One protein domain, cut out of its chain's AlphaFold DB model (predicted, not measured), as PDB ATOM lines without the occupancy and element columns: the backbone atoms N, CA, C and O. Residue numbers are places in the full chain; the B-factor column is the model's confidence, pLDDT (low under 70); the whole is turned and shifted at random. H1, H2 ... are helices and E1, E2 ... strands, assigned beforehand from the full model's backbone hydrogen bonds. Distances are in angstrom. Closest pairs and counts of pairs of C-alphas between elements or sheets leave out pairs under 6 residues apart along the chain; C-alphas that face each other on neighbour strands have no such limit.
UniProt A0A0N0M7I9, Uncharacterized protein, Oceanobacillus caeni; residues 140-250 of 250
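Overview. This is residues 140 to 250 of the 250 residues of an uncharacterized protein of Oceanobacillus caeni (UniProt A0A0N0M7I9). Look first for a small head, a short three-stranded sheet of E1, E3 and E2 with H2 packed on it and H3 at its side, from which H4 leads away to a corner where the long H5 folds back, H4 and H5 making a V. Two arms stick out: residues 140 to 148 of H1, and residues 229 to 250, of which 229 to 248 belong to H5. The printed part has 111 residues with five named helices and three named strands, in the order H1 E1 H2 H3 E2 E3 H4 H5; the class is mostly helix, and the sheet, in the order E1, E3, E2, is antiparallel. The whole is loose, with a radius of gyration of the C-alphas of 18.0 A, and flat, spanning 51 by 46 by 23 A.

Along the chain. Begin in the sheet with E3, residues 192 to 196, 13.2 A long; its neighbours are E1, residues 158 to 160, and E2, residues 187 to 189. H2 is residues 161 to 167 and H3 residues 172 to 182, 14.9 A. H4, residues 197 to 214, begins with C-alpha 197 at (-3.879, 18.524, 95.029) and runs 25.8 A. H5, residues 218 to 248, runs 45.1 A to C-alpha 248 at (18.683, 41.609, 82.018). Find C-alpha 140 at (-26.472, 21.340, 86.486); from there H1 runs 14.7 A to residue 150.

Arrangement. E3 is the inner strand, and its pairing is staggered: residues 194 to 196 pair with E1, where N 159 and O 195 are 2.8 A apart, and residues 192 to 194 with E2, where N 194 and O 187 are 2.8 A apart. E2 and E3 form a hairpin. E1, H2 H3, E2 are a split strand-helix-strand unit, two strands running the same way with E3 between them; its crossover is right-handed. H2 is on the sheet at a height of 6.9 A, over E1 and slantwise to the strands, at 40 degrees to E1 on the local plane. H2 and H3 touch, closest at the C-alphas of Ala 165 and Pro 172, 5.2 A, and are about perpendicular at 78 degrees. H3 and H4 each only graze the sheet, with residues 172 to 179 and 197 to 201. H4 and H5 touch through residues 206 to 213 and 219 to 227 alone, closest at the C-alphas of Ala 213 and Gln 221, 4.9 A; they run opposite ways at a steep tilt of 46 degrees. H5 is not on the sheet, and H1 touches no helix. In all five helices every O i to N i+4 pair is within hydrogen-bond range.

Size, cuts and confidence. The two C-alphas farthest apart, those of Asn 140 and Tyr 250, the chain's last residue, are 53.1 A apart. The printed part has no cut and no long link. The mean pLDDT of the printed part is 74.7; look for values under 70 in 34 residues, among them 145 to 156, 212 to 216 and 248 to 250.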
ATOM      1  N   ASN A 140     -27.579  22.240  86.797       78.56
ATOM      2  CA  ASN A 140     -26.472  21.340  86.486       78.56
ATOM      3  C   ASN A 140     -25.395  22.049  85.658       78.56
ATOM      4  O   ASN A 140     -24.221  21.929  85.987       78.56
ATOM      5  N   GLU A 141     -25.773  22.882  84.692       71.56
ATOM      6  CA  GLU A 141     -24.853  23.716  83.913       71.56
ATOM      7  C   GLU A 141     -24.109  24.721  84.794       71.56
ATOM      8  O   GLU A 141     -22.890  24.834  84.689       71.56
ATOM      9  N   ILE A 142     -24.792  25.397  85.727       68.56
ATOM     10  CA  ILE A 142     -24.146  26.260  86.730       68.56
ATOM     11  C   ILE A 142     -23.191  25.445  87.595       68.56
ATOM     12  O   ILE A 142     -22.098  25.912  87.910       68.56
ATOM     13  N   LYS A 143     -23.582  24.236  88.004       67.75
ATOM     14  CA  LYS A 143     -22.738  23.363  88.824       67.75
ATOM     15  C   LYS A 143     -21.500  22.899  88.057       67.75
ATOM     16  O   LYS A 143     -20.426  22.857  88.651       67.75
ATOM     17  N   ASP A 144     -21.625  22.611  86.770       70.69
ATOM     18  CA  ASP A 144     -20.524  22.180  85.910       70.69
ATOM     19  C   ASP A 144     -19.622  23.349  85.502       70.69
ATOM     20  O   ASP A 144     -18.402  23.202  85.504       70.69
ATOM     21  N   LEU A 145     -20.176  24.540  85.266       61.66
ATOM     22  CA  LEU A 145     -19.415  25.785  85.108       61.66
ATOM     23  C   LEU A 145     -18.677  26.159  86.398       61.66
ATOM     24  O   LEU A 145     -17.499  26.514  86.367       61.66
ATOM     25  N   ALA A 146     -19.334  26.033  87.552       57.72
ATOM     26  CA  ALA A 146     -18.718  26.262  88.854       57.72
ATOM     27  C   ALA A 146     -17.648  25.209  89.182       57.72
ATOM     28  O   ALA A 146     -16.668  25.541  89.847       57.72
ATOM     29  N   LYS A 147     -17.794  23.962  88.712       58.66
ATOM     30  CA  LYS A 147     -16.749  22.929  88.786       58.66
ATOM     31  C   LYS A 147     -15.577  23.231  87.849       58.66
ATOM     32  O   LYS A 147     -14.451  23.276  88.327       58.66
ATOM     33  N   LYS A 148     -15.833  23.562  86.577       54.50
ATOM     34  CA  LYS A 148     -14.798  23.966  85.605       54.50
ATOM     35  C   LYS A 148     -13.972  25.166  86.073       54.50
ATOM     36  O   LYS A 148     -12.771  25.217  85.828       54.50
ATOM     37  N   ASN A 149     -14.602  26.116  86.767       50.44
ATOM     38  CA  ASN A 149     -13.913  27.271  87.348       50.44
ATOM     39  C   ASN A 149     -13.239  26.965  88.700       50.44
ATOM     40  O   ASN A 149     -12.295  27.655  89.070       50.44
ATOM     41  N   LYS A 150     -13.686  25.939  89.440       52.16
ATOM     42  CA  LYS A 150     -13.011  25.446  90.657       52.16
ATOM     43  C   LYS A 150     -11.731  24.667  90.348       52.16
ATOM     44  O   LYS A 150     -10.790  24.736  91.129       52.16
ATOM     45  N   GLU A 151     -11.708  23.939  89.236       51.91
ATOM     46  CA  GLU A 151     -10.591  23.074  88.834       51.91
ATOM     47  C   GLU A 151      -9.382  23.845  88.280       51.91
ATOM     48  O   GLU A 151      -8.314  23.266  88.149       51.91
ATOM     49  N   ASN A 152      -9.514  25.148  87.997       49.22
ATOM     50  CA  ASN A 152      -8.477  25.935  87.328       49.22
ATOM     51  C   ASN A 152      -8.089  27.194  88.116       49.22
ATOM     52  O   ASN A 152      -8.290  28.316  87.651       49.22
ATOM     53  N   TYR A 153      -7.473  27.034  89.289       52.97
ATOM     54  CA  TYR A 153      -6.658  28.121  89.841       52.97
ATOM     55  C   TYR A 153      -5.245  27.979  89.264       52.97
ATOM     56  O   TYR A 153      -4.517  27.056  89.619       52.97
ATOM     57  N   TYR A 154      -4.881  28.841  88.306       57.50
ATOM     58  CA  TYR A 154      -3.593  28.787  87.591       57.50
ATOM     59  C   TYR A 154      -3.275  27.424  86.929       57.50
ATOM     60  O   TYR A 154      -2.114  27.030  86.844       57.50
ATOM     61  N   GLY A 155      -4.298  26.694  86.463       61.66
ATOM     62  CA  GLY A 155      -4.134  25.386  85.810       61.66
ATOM     63  C   GLY A 155      -3.775  24.231  86.753       61.66
ATOM     64  O   GLY A 155      -3.275  23.212  86.285       61.66
ATOM     65  N   ARG A 156      -3.995  24.393  88.066       67.25
ATOM     66  CA  ARG A 156      -3.797  23.356  89.092       67.25
ATOM     67  C   ARG A 156      -5.117  22.963  89.741       67.25
ATOM     68  O   ARG A 156      -5.995  23.814  89.926       67.25
ATOM     69  N   THR A 157      -5.211  21.701  90.155       77.75
ATOM     70  CA  THR A 157      -6.429  21.146  90.750       77.75
ATOM     71  C   THR A 157      -6.571  21.616  92.194       77.75
ATOM     72  O   THR A 157      -5.801  21.228  93.075       77.75
ATOM     73  N   VAL A 158      -7.584  22.440  92.465       82.00
ATOM     74  CA  VAL A 158      -7.855  22.949  93.813       82.00
ATOM     75  C   VAL A 158      -9.057  22.246  94.427       82.00
ATOM     76  O   VAL A 158     -10.167  22.281  93.898       82.00
ATOM     77  N   LEU A 159      -8.849  21.681  95.612       83.62
ATOM     78  CA  LEU A 159      -9.867  20.997  96.392       83.62
ATOM     79  C   LEU A 159     -10.231  21.798  97.644       83.62
ATOM     80  O   LEU A 159      -9.386  22.345  98.355       83.62
ATOM     81  N   THR A 160     -11.522  21.831  97.966       88.25
ATOM     82  CA  THR A 160     -11.964  22.201  99.316       88.25
ATOM     83  C   THR A 160     -11.607  21.096 100.308       88.25
ATOM     84  O   THR A 160     -11.460  19.938  99.932       88.25
ATOM     85  N   ILE A 161     -11.562  21.407 101.606       85.94
ATOM     86  CA  ILE A 161     -11.245  20.416 102.654       85.94
ATOM     87  C   ILE A 161     -12.128  19.159 102.582       85.94
ATOM     88  O   ILE A 161     -11.643  18.056 102.810       85.94
ATOM     89  N   LYS A 162     -13.417  19.297 102.240       86.88
ATOM     90  CA  LYS A 162     -14.316  18.139 102.082       86.88
ATOM     91  C   LYS A 162     -13.963  17.295 100.857       86.88
ATOM     92  O   LYS A 162     -14.009  16.074 100.928       86.88
ATOM     93  N   GLU A 163     -13.628  17.944  99.746       85.38
ATOM     94  CA  GLU A 163     -13.226  17.262  98.512       85.38
ATOM     95  C   GLU A 163     -11.868  16.564  98.703       85.38
ATOM     96  O   GLU A 163     -11.734  15.398  98.350       85.38
ATOM     97  N   ALA A 164     -10.911  17.217  99.366       85.38
ATOM     98  CA  ALA A 164      -9.616  16.635  99.717       85.38
ATOM     99  C   ALA A 164      -9.745  15.455 100.694       85.38
ATOM    100  O   ALA A 164      -9.111  14.425 100.497       85.38
ATOM    101  N   ALA A 165     -10.603  15.564 101.714       87.75
ATOM    102  CA  ALA A 165     -10.870  14.466 102.644       87.75
ATOM    103  C   ALA A 165     -11.395  13.220 101.910       87.75
ATOM    104  O   ALA A 165     -10.901  12.116 102.131       87.75
ATOM    105  N   ASN A 166     -12.328  13.407 100.971       89.00
ATOM    106  CA  ASN A 166     -12.818  12.317 100.130       89.00
ATOM    107  C   ASN A 166     -11.717  11.748  99.222       89.00
ATOM    108  O   ASN A 166     -11.608  10.530  99.100       89.00
ATOM    109  N   HIS A 167     -10.892  12.610  98.621       87.75
ATOM    110  CA  HIS A 167      -9.793  12.207  97.745       87.75
ATOM    111  C   HIS A 167      -8.761  11.339  98.479       87.75
ATOM    112  O   HIS A 167      -8.458  10.224  98.058       87.75
ATOM    113  N   PHE A 168      -8.290  11.804  99.637       85.56
ATOM    114  CA  PHE A 168      -7.316  11.094 100.468       85.56
ATOM    115  C   PHE A 168      -7.935   9.993 101.339       85.56
ATOM    116  O   PHE A 168      -7.226   9.376 102.129       85.56
ATOM    117  N   ARG A 169      -9.247   9.737 101.214       87.19
ATOM    118  CA  ARG A 169     -10.005   8.759 102.017       87.19
ATOM    119  C   ARG A 169      -9.812   8.949 103.527       87.19
ATOM    120  O   ARG A 169      -9.693   7.985 104.278       87.19
ATOM    121  N   THR A 170      -9.782  10.202 103.971       89.12
ATOM    122  CA  THR A 170      -9.584  10.590 105.374       89.12
ATOM    123  C   THR A 170     -10.745  11.445 105.876       89.12
ATOM    124  O   THR A 170     -11.671  11.784 105.136       89.12
ATOM    125  N   SER A 171     -10.730  11.794 107.164       91.31
ATOM    126  CA  SER A 171     -11.730  12.700 107.729       91.31
ATOM    127  C   SER A 171     -11.355  14.172 107.476       91.31
ATOM    128  O   SER A 171     -10.172  14.521 107.528       91.31
ATOM    129  N   PRO A 172     -12.329  15.086 107.297       90.44
ATOM    130  CA  PRO A 172     -12.055  16.524 107.219       90.44
ATOM    131  C   PRO A 172     -11.276  17.065 108.426       90.44
ATOM    132  O   PRO A 172     -10.458  17.966 108.272       90.44
ATOM    133  N   SER A 173     -11.501  16.508 109.621       89.75
ATOM    134  CA  SER A 173     -10.732  16.831 110.828       89.75
ATOM    135  C   SER A 173      -9.258  16.465 110.691       89.75
ATOM    136  O   SER A 173      -8.413  17.269 111.064       89.75
ATOM    137  N   SER A 174      -8.942  15.310 110.099       87.19
ATOM    138  CA  SER A 174      -7.558  14.900 109.836       87.19
ATOM    139  C   SER A 174      -6.861  15.883 108.897       87.19
ATOM    140  O   SER A 174      -5.724  16.258 109.146       87.19
ATOM    141  N   ILE A 175      -7.561  16.367 107.869       86.44
ATOM    142  CA  ILE A 175      -7.039  17.397 106.962       86.44
ATOM    143  C   ILE A 175      -6.775  18.717 107.708       86.44
ATOM    144  O   ILE A 175      -5.733  19.338 107.512       86.44
ATOM    145  N   TYR A 176      -7.668  19.138 108.609       88.12
ATOM    146  CA  TYR A 176      -7.427  20.314 109.456       88.12
ATOM    147  C   TYR A 176      -6.234  20.136 110.404       88.12
ATOM    148  O   TYR A 176      -5.468  21.082 110.591       88.12
ATOM    149  N   SER A 177      -6.059  18.946 110.983       86.44
ATOM    150  CA  SER A 177      -4.884  18.622 111.797       86.44
ATOM    151  C   SER A 177      -3.603  18.671 110.965       86.44
ATOM    152  O   SER A 177      -2.654  19.324 111.377       86.44
ATOM    153  N   LEU A 178      -3.595  18.100 109.755       84.88
ATOM    154  CA  LEU A 178      -2.445  18.150 108.841       84.88
ATOM    155  C   LEU A 178      -2.052  19.585 108.463       84.88
ATOM    156  O   LEU A 178      -0.867  19.906 108.391       84.88
ATOM    157  N   ILE A 179      -3.039  20.464 108.273       84.75
ATOM    158  CA  ILE A 179      -2.813  21.895 108.035       84.75
ATOM    159  C   ILE A 179      -2.178  22.575 109.259       84.75
ATOM    160  O   ILE A 179      -1.285  23.405 109.103       84.75
ATOM    161  N   LYS A 180      -2.643  22.249 110.471       82.25
ATOM    162  CA  LYS A 180      -2.246  22.935 111.712       82.25
ATOM    163  C   LYS A 180      -0.933  22.420 112.311       82.25
ATOM    164  O   LYS A 180      -0.178  23.217 112.857       82.25
ATOM    165  N   GLU A 181      -0.703  21.113 112.260       74.88
ATOM    166  CA  GLU A 181       0.383  20.432 112.978       74.88
ATOM    167  C   GLU A 181       1.575  20.148 112.068       74.88
ATOM    168  O   GLU A 181       2.705  20.448 112.436       74.88
ATOM    169  N   ASN A 182       1.326  19.642 110.856       62.88
ATOM    170  CA  ASN A 182       2.395  19.175 109.971       62.88
ATOM    171  C   ASN A 182       2.691  20.166 108.822       62.88
ATOM    172  O   ASN A 182       3.656  20.000 108.078       62.88
ATOM    173  N   GLY A 183       1.900  21.237 108.699       74.69
ATOM    174  CA  GLY A 183       2.140  22.310 107.732       74.69
ATOM    175  C   GLY A 183       1.809  21.927 106.290       74.69
ATOM    176  O   GLY A 183       2.479  22.384 105.368       74.69
ATOM    177  N   MET A 184       0.785  21.089 106.087       81.56
ATOM    178  CA  MET A 184       0.329  20.690 104.754       81.56
ATOM    179  C   MET A 184       0.100  21.923 103.849       81.56
ATOM    180  O   MET A 184      -0.596  22.858 104.276       81.56
ATOM    181  N   PRO A 185       0.641  21.933 102.611       82.12
ATOM    182  CA  PRO A 185       0.480  23.040 101.676       82.12
ATOM    183  C   PRO A 185      -0.991  23.356 101.426       82.12
ATOM    184  O   PRO A 185      -1.786  22.506 101.021       82.12
ATOM    185  N   HIS A 186      -1.358  24.599 101.700       84.06
ATOM    186  CA  HIS A 186      -2.704  25.104 101.505       84.06
ATOM    187  C   HIS A 186      -2.647  26.613 101.296       84.06
ATOM    188  O   HIS A 186      -1.726  27.291 101.751       84.06
ATOM    189  N   PHE A 187      -3.682  27.159 100.669       80.88
ATOM    190  CA  PHE A 187      -3.891  28.599 100.630       80.88
ATOM    191  C   PHE A 187      -5.250  28.947 101.219       80.88
ATOM    192  O   PHE A 187      -6.222  28.187 101.153       80.88
ATOM    193  N   LYS A 188      -5.314  30.114 101.854       81.31
ATOM    194  CA  LYS A 188      -6.500  30.585 102.556       81.31
ATOM    195  C   LYS A 188      -7.121  31.737 101.780       81.31
ATOM    196  O   LYS A 188      -6.499  32.781 101.619       81.31
ATOM    197  N   ILE A 189      -8.367  31.562 101.346       76.25
ATOM    198  CA  ILE A 189      -9.181  32.651 100.795       76.25
ATOM    199  C   ILE A 189     -10.268  32.966 101.820       76.25
ATOM    200  O   ILE A 189     -11.136  32.136 102.104       76.25
ATOM    201  N   HIS A 190     -10.220  34.175 102.387       78.88
ATOM    202  CA  HIS A 190     -11.082  34.584 103.502       78.88
ATOM    203  C   HIS A 190     -11.004  33.593 104.681       78.88
ATOM    204  O   HIS A 190      -9.962  33.457 105.314       78.88
ATOM    205  N   SER A 191     -12.101  32.905 104.998       76.38
ATOM    206  CA  SER A 191     -12.215  31.960 106.109       76.38
ATOM    207  C   SER A 191     -12.026  30.502 105.687       76.38
ATOM    208  O   SER A 191     -12.096  29.612 106.534       76.38
ATOM    209  N   ARG A 192     -11.805  30.231 104.393       78.88
ATOM    210  CA  ARG A 192     -11.760  28.873 103.837       78.88
ATOM    211  C   ARG A 192     -10.339  28.497 103.431       78.88
ATOM    212  O   ARG A 192      -9.652  29.286 102.787       78.88
ATOM    213  N   HIS A 193      -9.935  27.280 103.790       82.81
ATOM    214  CA  HIS A 193      -8.683  26.680 103.333       82.81
ATOM    215  C   HIS A 193      -8.948  25.860 102.072       82.81
ATOM    216  O   HIS A 193      -9.937  25.117 101.994       82.81
ATOM    217  N   TYR A 194      -8.055  26.015 101.108       84.56
ATOM    218  CA  TYR A 194      -8.050  25.324  99.833       84.56
ATOM    219  C   TYR A 194      -6.737  24.569  99.692       84.56
ATOM    220  O   TYR A 194      -5.677  25.067 100.076       84.56
ATOM    221  N   ILE A 195      -6.834  23.358  99.165       83.94
ATOM    222  CA  ILE A 195      -5.723  22.426  99.038       83.94
ATOM    223  C   ILE A 195      -5.425  22.276  97.557       83.94
ATOM    224  O   ILE A 195      -6.311  21.917  96.782       83.94
ATOM    225  N   VAL A 196      -4.187  22.563  97.176       85.44
ATOM    226  CA  VAL A 196      -3.680  22.251  95.838       85.44
ATOM    227  C   VAL A 196      -3.322  20.772  95.841       85.44
ATOM    228  O   VAL A 196      -2.497  20.346  96.651       85.44
ATOM    229  N   LEU A 197      -3.981  19.983  94.995       83.25
ATOM    230  CA  LEU A 197      -3.879  18.524  95.029       83.25
ATOM    231  C   LEU A 197      -2.438  18.048  94.818       83.25
ATOM    232  O   LEU A 197      -1.943  17.215  95.572       83.25
ATOM    233  N   GLU A 198      -1.753  18.623  93.837       81.50
ATOM    234  CA  GLU A 198      -0.414  18.212  93.421       81.50
ATOM    235  C   GLU A 198       0.630  18.482  94.523       81.50
ATOM    236  O   GLU A 198       1.509  17.661  94.786       81.50
ATOM    237  N   GLU A 199       0.512  19.619  95.215       82.06
ATOM    238  CA  GLU A 199       1.396  19.985  96.330       82.06
ATOM    239  C   GLU A 199       1.110  19.137  97.574       82.06
ATOM    240  O   GLU A 199       2.033  18.704  98.267       82.06
ATOM    241  N   ALA A 200      -0.169  18.864  97.835       84.88
ATOM    242  CA  ALA A 200      -0.621  18.021  98.931       84.88
ATOM    243  C   ALA A 200      -0.150  16.569  98.796       84.88
ATOM    244  O   ALA A 200       0.311  15.980  99.773       84.88
ATOM    245  N   GLU A 201      -0.238  15.995  97.598       83.56
ATOM    246  CA  GLU A 201       0.262  14.649  97.325       83.56
ATOM    247  C   GLU A 201       1.775  14.582  97.501       83.56
ATOM    248  O   GLU A 201       2.261  13.740  98.255       83.56
ATOM    249  N   ALA A 202       2.520  15.493  96.868       81.19
ATOM    250  CA  ALA A 202       3.977  15.537  96.993       81.19
ATOM    251  C   ALA A 202       4.422  15.661  98.459       81.19
ATOM    252  O   ALA A 202       5.362  14.991  98.890       81.19
ATOM    253  N   TYR A 203       3.713  16.477  99.240       84.94
ATOM    254  CA  TYR A 203       3.935  16.613 100.672       84.94
ATOM    255  C   TYR A 203       3.689  15.298 101.435       84.94
ATOM    256  O   TYR A 203       4.554  14.863 102.195       84.94
ATOM    257  N   LEU A 204       2.560  14.619 101.201       83.62
ATOM    258  CA  LEU A 204       2.248  13.347 101.864       83.62
ATOM    259  C   LEU A 204       3.248  12.242 101.502       83.62
ATOM    260  O   LEU A 204       3.661  11.475 102.373       83.62
ATOM    261  N   TRP A 205       3.682  12.179 100.241       78.44
ATOM    262  CA  TRP A 205       4.730  11.257  99.795       78.44
ATOM    263  C   TRP A 205       6.069  11.520 100.491       78.44
ATOM    264  O   TRP A 205       6.777  10.576 100.834       78.44
ATOM    265  N   ARG A 206       6.411  12.786 100.754       76.19
ATOM    266  CA  ARG A 206       7.620  13.130 101.517       76.19
ATOM    267  C   ARG A 206       7.512  12.726 102.977       76.19
ATOM    268  O   ARG A 206       8.435  12.106 103.487       76.19
ATOM    269  N   GLU A 207       6.412  13.062 103.641       78.94
ATOM    270  CA  GLU A 207       6.229  12.736 105.060       78.94
ATOM    271  C   GLU A 207       6.173  11.221 105.291       78.94
ATOM    272  O   GLU A 207       6.808  10.707 106.210       78.94
ATOM    273  N   THR A 208       5.508  10.477 104.403       76.56
ATOM    274  CA  THR A 208       5.533   9.007 104.448       76.56
ATOM    275  C   THR A 208       6.937   8.461 104.209       76.56
ATOM    276  O   THR A 208       7.395   7.614 104.973       76.56
ATOM    277  N   ALA A 209       7.660   8.969 103.210       70.31
ATOM    278  CA  ALA A 209       9.026   8.533 102.952       70.31
ATOM    279  C   ALA A 209       9.976   8.847 104.126       70.31
ATOM    280  O   ALA A 209      10.791   7.989 104.460       70.31
ATOM    281  N   LYS A 210       9.845  10.009 104.788       75.69
ATOM    282  CA  LYS A 210      10.581  10.362 106.021       75.69
ATOM    283  C   LYS A 210      10.295   9.375 107.144       75.69
ATOM    284  O   LYS A 210      11.231   8.780 107.662       75.69
ATOM    285  N   SER A 211       9.015   9.122 107.429       73.19
ATOM    286  CA  SER A 211       8.602   8.162 108.459       73.19
ATOM    287  C   SER A 211       9.233   6.783 108.240       73.19
ATOM    288  O   SER A 211       9.790   6.204 109.167       73.19
ATOM    289  N   TYR A 212       9.212   6.266 107.007       65.69
ATOM    290  CA  TYR A 212       9.799   4.955 106.702       65.69
ATOM    291  C   TYR A 212      11.335   4.955 106.633       65.69
ATOM    292  O   TYR A 212      11.965   3.907 106.798       65.69
ATOM    293  N   ALA A 213      11.962   6.099 106.363       63.84
ATOM    294  CA  ALA A 213      13.415   6.236 106.389       63.84
ATOM    295  C   ALA A 213      13.968   6.280 107.819       63.84
ATOM    296  O   ALA A 213      15.035   5.705 108.062       63.84
ATOM    297  N   ASP A 214      13.231   6.900 108.744       65.75
ATOM    298  CA  ASP A 214      13.551   6.944 110.175       65.75
ATOM    299  C   ASP A 214      13.424   5.556 110.829       65.75
ATOM    300  O   ASP A 214      14.176   5.220 111.741       65.75
ATOM    301  N   GLU A 215      12.560   4.689 110.287       66.25
ATOM    302  CA  GLU A 215      12.447   3.268 110.655       66.25
ATOM    303  C   GLU A 215      13.591   2.382 110.102       66.25
ATOM    304  O   GLU A 215      13.611   1.171 110.328       66.25
ATOM    305  N   GLY A 216      14.570   2.960 109.390       63.59
ATOM    306  CA  GLY A 216      15.780   2.265 108.928       63.59
ATOM    307  C   GLY A 216      15.657   1.550 107.575       63.59
ATOM    308  O   GLY A 216      16.499   0.711 107.240       63.59
ATOM    309  N   ASN A 217      14.639   1.861 106.766       73.31
ATOM    310  CA  ASN A 217      14.445   1.226 105.461       73.31
ATOM    311  C   ASN A 217      15.277   1.899 104.344       73.31
ATOM    312  O   ASN A 217      14.979   3.004 103.884       73.31
ATOM    313  N   ILE A 218      16.292   1.182 103.844       69.38
ATOM    314  CA  ILE A 218      17.246   1.649 102.814       69.38
ATOM    315  C   ILE A 218      16.554   2.074 101.503       69.38
ATOM    316  O   ILE A 218      17.035   2.970 100.805       69.38
ATOM    317  N   TYR A 219      15.428   1.451 101.145       69.06
ATOM    318  CA  TYR A 219      14.696   1.783  99.919       69.06
ATOM    319  C   TYR A 219      14.094   3.194  99.987       69.06
ATOM    320  O   TYR A 219      14.275   3.995  99.068       69.06
ATOM    321  N   TRP A 220      13.460   3.532 101.112       64.12
ATOM    322  CA  TRP A 220      12.842   4.841 101.328       64.12
ATOM    323  C   TRP A 220      13.871   5.952 101.548       64.12
ATOM    324  O   TRP A 220      13.690   7.054 101.033       64.12
ATOM    325  N   GLN A 221      15.009   5.643 102.175       68.94
ATOM    326  CA  GLN A 221      16.141   6.574 102.273       68.94
ATOM    327  C   GLN A 221      16.667   7.009 100.897       68.94
ATOM    328  O   GLN A 221      16.935   8.189 100.679       68.94
ATOM    329  N   ARG A 222      16.773   6.083  99.932       70.56
ATOM    330  CA  ARG A 222      17.188   6.419  98.556       70.56
ATOM    331  C   ARG A 222      16.148   7.261  97.817       70.56
ATOM    332  O   ARG A 222      16.524   8.136  97.041       70.56
ATOM    333  N   ILE A 223      14.859   7.011  98.052       67.00
ATOM    334  CA  ILE A 223      13.769   7.810  97.470       67.00
ATOM    335  C   ILE A 223      13.800   9.241  98.018       67.00
ATOM    336  O   ILE A 223      13.717  10.182  97.232       67.00
ATOM    337  N   LEU A 224      14.001   9.418  99.326       69.50
ATOM    338  CA  LEU A 224      14.165  10.746  99.927       69.50
ATOM    339  C   LEU A 224      15.373  11.491  99.370       69.50
ATOM    340  O   LEU A 224      15.230  12.629  98.942       69.50
ATOM    341  N   GLN A 225      16.537  10.841  99.295       74.00
ATOM    342  CA  GLN A 225      17.740  11.463  98.732       74.00
ATOM    343  C   GLN A 225      17.525  11.937  97.290       74.00
ATOM    344  O   GLN A 225      18.041  12.984  96.900       74.00
ATOM    345  N   ARG A 226      16.745  11.188  96.502       75.06
ATOM    346  CA  ARG A 226      16.374  11.582  95.140       75.06
ATOM    347  C   ARG A 226      15.430  12.786  95.130       75.06
ATOM    348  O   ARG A 226      15.668  13.719  94.369       75.06
ATOM    349  N   LEU A 227      14.404  12.787  95.981       69.94
ATOM    350  CA  LEU A 227      13.458  13.902  96.106       69.94
ATOM    351  C   LEU A 227      14.144  15.193  96.587       69.94
ATOM    352  O   LEU A 227      13.871  16.264  96.043       69.94
ATOM    353  N   ASP A 228      15.062  15.086  97.550       76.00
ATOM    354  CA  ASP A 228      15.868  16.204  98.055       76.00
ATOM    355  C   ASP A 228      16.803  16.758  96.972       76.00
ATOM    356  O   ASP A 228      17.013  17.970  96.870       76.00
ATOM    357  N   TRP A 229      17.367  15.881  96.139       78.19
ATOM    358  CA  TRP A 229      18.213  16.279  95.016       78.19
ATOM    359  C   TRP A 229      17.414  17.024  93.933       78.19
ATOM    360  O   TRP A 229      17.828  18.105  93.515       78.19
ATOM    361  N   GLU A 230      16.234  16.524  93.553       73.06
ATOM    362  CA  GLU A 230      15.347  17.176  92.574       73.06
ATOM    363  C   GLU A 230      14.835  18.548  93.056       73.06
ATOM    364  O   GLU A 230      14.614  19.463  92.257       73.06
ATOM    365  N   GLU A 231      14.633  18.722  94.363       72.31
ATOM    366  CA  GLU A 231      14.251  20.011  94.947       72.31
ATOM    367  C   GLU A 231      15.416  21.006  94.966       72.31
ATOM    368  O   GLU A 231      15.230  22.172  94.611       72.31
ATOM    369  N   ARG A 232      16.637  20.549  95.280       78.44
ATOM    370  CA  ARG A 232      17.842  21.386  95.161       78.44
ATOM    371  C   ARG A 232      18.090  21.831  93.725       78.44
ATOM    372  O   ARG A 232      18.385  23.004  93.513       78.44
ATOM    373  N   GLU A 233      17.944  20.937  92.746       76.94
ATOM    374  CA  GLU A 233      18.093  21.306  91.333       76.94
ATOM    375  C   GLU A 233      17.032  22.312  90.884       76.94
ATOM    376  O   GLU A 233      17.366  23.295  90.216       76.94
ATOM    377  N   ARG A 234      15.766  22.129  91.290       67.75
ATOM    378  CA  ARG A 234      14.702  23.105  91.001       67.75
ATOM    379  C   ARG A 234      14.994  24.472  91.604       67.75
ATOM    380  O   ARG A 234      14.863  25.469  90.898       67.75
ATOM    381  N   ASN A 235      15.408  24.523  92.869       75.81
ATOM    382  CA  ASN A 235      15.728  25.782  93.537       75.81
ATOM    383  C   ASN A 235      16.918  26.478  92.867       75.81
ATOM    384  O   ASN A 235      16.839  27.666  92.565       75.81
ATOM    385  N   ALA A 236      17.971  25.732  92.523       78.06
ATOM    386  CA  ALA A 236      19.122  26.274  91.805       78.06
ATOM    387  C   ALA A 236      18.752  26.793  90.401       78.06
ATOM    388  O   ALA A 236      19.239  27.841  89.971       78.06
ATOM    389  N   ALA A 237      17.877  26.091  89.676       73.31
ATOM    390  CA  ALA A 237      17.384  26.535  88.374       73.31
ATOM    391  C   ALA A 237      16.523  27.803  88.486       73.31
ATOM    392  O   ALA A 237      16.663  28.709  87.663       73.31
ATOM    393  N   TYR A 238      15.676  27.883  89.515       70.12
ATOM    394  CA  TYR A 238      14.847  29.052  89.794       70.12
ATOM    395  C   TYR A 238      15.700  30.271  90.158       70.12
ATOM    396  O   TYR A 238      15.558  31.314  89.527       70.12
ATOM    397  N   GLU A 239      16.658  30.132  91.079       77.50
ATOM    398  CA  GLU A 239      17.607  31.199  91.429       77.50
ATOM    399  C   GLU A 239      18.417  31.671  90.215       77.50
ATOM    400  O   GLU A 239      18.626  32.868  90.025       77.50
ATOM    401  N   LYS A 240      18.843  30.746  89.348       78.69
ATOM    402  CA  LYS A 240      19.562  31.081  88.112       78.69
ATOM    403  C   LYS A 240      18.680  31.829  87.110       78.69
ATOM    404  O   LYS A 240      19.172  32.714  86.413       78.69
ATOM    405  N   ALA A 241      17.400  31.477  87.009       72.62
ATOM    406  CA  ALA A 241      16.440  32.197  86.176       72.62
ATOM    407  C   ALA A 241      16.148  33.599  86.736       72.62
ATOM    408  O   ALA A 241      16.076  34.556  85.969       72.62
ATOM    409  N   LEU A 242      16.052  33.722  88.060       73.38
ATOM    410  CA  LEU A 242      15.799  34.980  88.756       73.38
ATOM    411  C   LEU A 242      16.989  35.943  88.620       73.38
ATOM    412  O   LEU A 242      16.797  37.078  88.198       73.38
ATOM    413  N   LYS A 243      18.223  35.453  88.807       76.94
ATOM    414  CA  LYS A 243      19.451  36.229  88.545       76.94
ATOM    415  C   LYS A 243      19.558  36.712  87.100       76.94
ATOM    416  O   LYS A 243      19.917  37.856  86.871       76.94
ATOM    417  N   ARG A 244      19.210  35.875  86.116       68.38
ATOM    418  CA  ARG A 244      19.199  36.287  84.698       68.38
ATOM    419  C   ARG A 244      18.192  37.396  84.418       68.38
ATOM    420  O   ARG A 244      18.461  38.250  83.584       68.38
ATOM    421  N   LEU A 245      17.035  37.365  85.077       66.12
ATOM    422  CA  LEU A 245      16.042  38.430  84.962       66.12
ATOM    423  C   LEU A 245      16.580  39.727  85.570       66.12
ATOM    424  O   LEU A 245      16.536  40.757  84.903       66.12
ATOM    425  N   GLU A 246      17.162  39.665  86.768       69.75
ATOM    426  CA  GLU A 246      17.789  40.815  87.433       69.75
ATOM    427  C   GLU A 246      18.938  41.416  86.603       69.75
ATOM    428  O   GLU A 246      18.987  42.629  86.422       69.75
ATOM    429  N   GLU A 247      19.801  40.579  86.020       71.56
ATOM    430  CA  GLU A 247      20.907  40.989  85.140       71.56
ATOM    431  C   GLU A 247      20.438  41.516  83.773       71.56
ATOM    432  O   GLU A 247      21.153  42.291  83.155       71.56
ATOM    433  N   SER A 248      19.256  41.115  83.286       57.59
ATOM    434  CA  SER A 248      18.683  41.609  82.018       57.59
ATOM    435  C   SER A 248      17.918  42.928  82.145       57.59
ATOM    436  O   SER A 248      17.553  43.530  81.136       57.59
ATOM    437  N   THR A 249      17.618  43.341  83.380       51.75
ATOM    438  CA  THR A 249      16.840  44.556  83.674       51.75
ATOM    439  C   THR A 249      17.746  45.775  83.928       51.75
ATOM    440  O   THR A 249      17.243  46.892  84.040       51.75
ATOM    441  N   TYR A 250      19.067  45.570  83.977       44.62
ATOM    442  CA  TYR A 250      20.120  46.593  84.034       44.62
ATOM    443  C   TYR A 250      20.972  46.568  82.762       44.62
ATOM    444  O   TYR A 250      21.511  47.644  82.415       44.62
TER     445      TYR A 250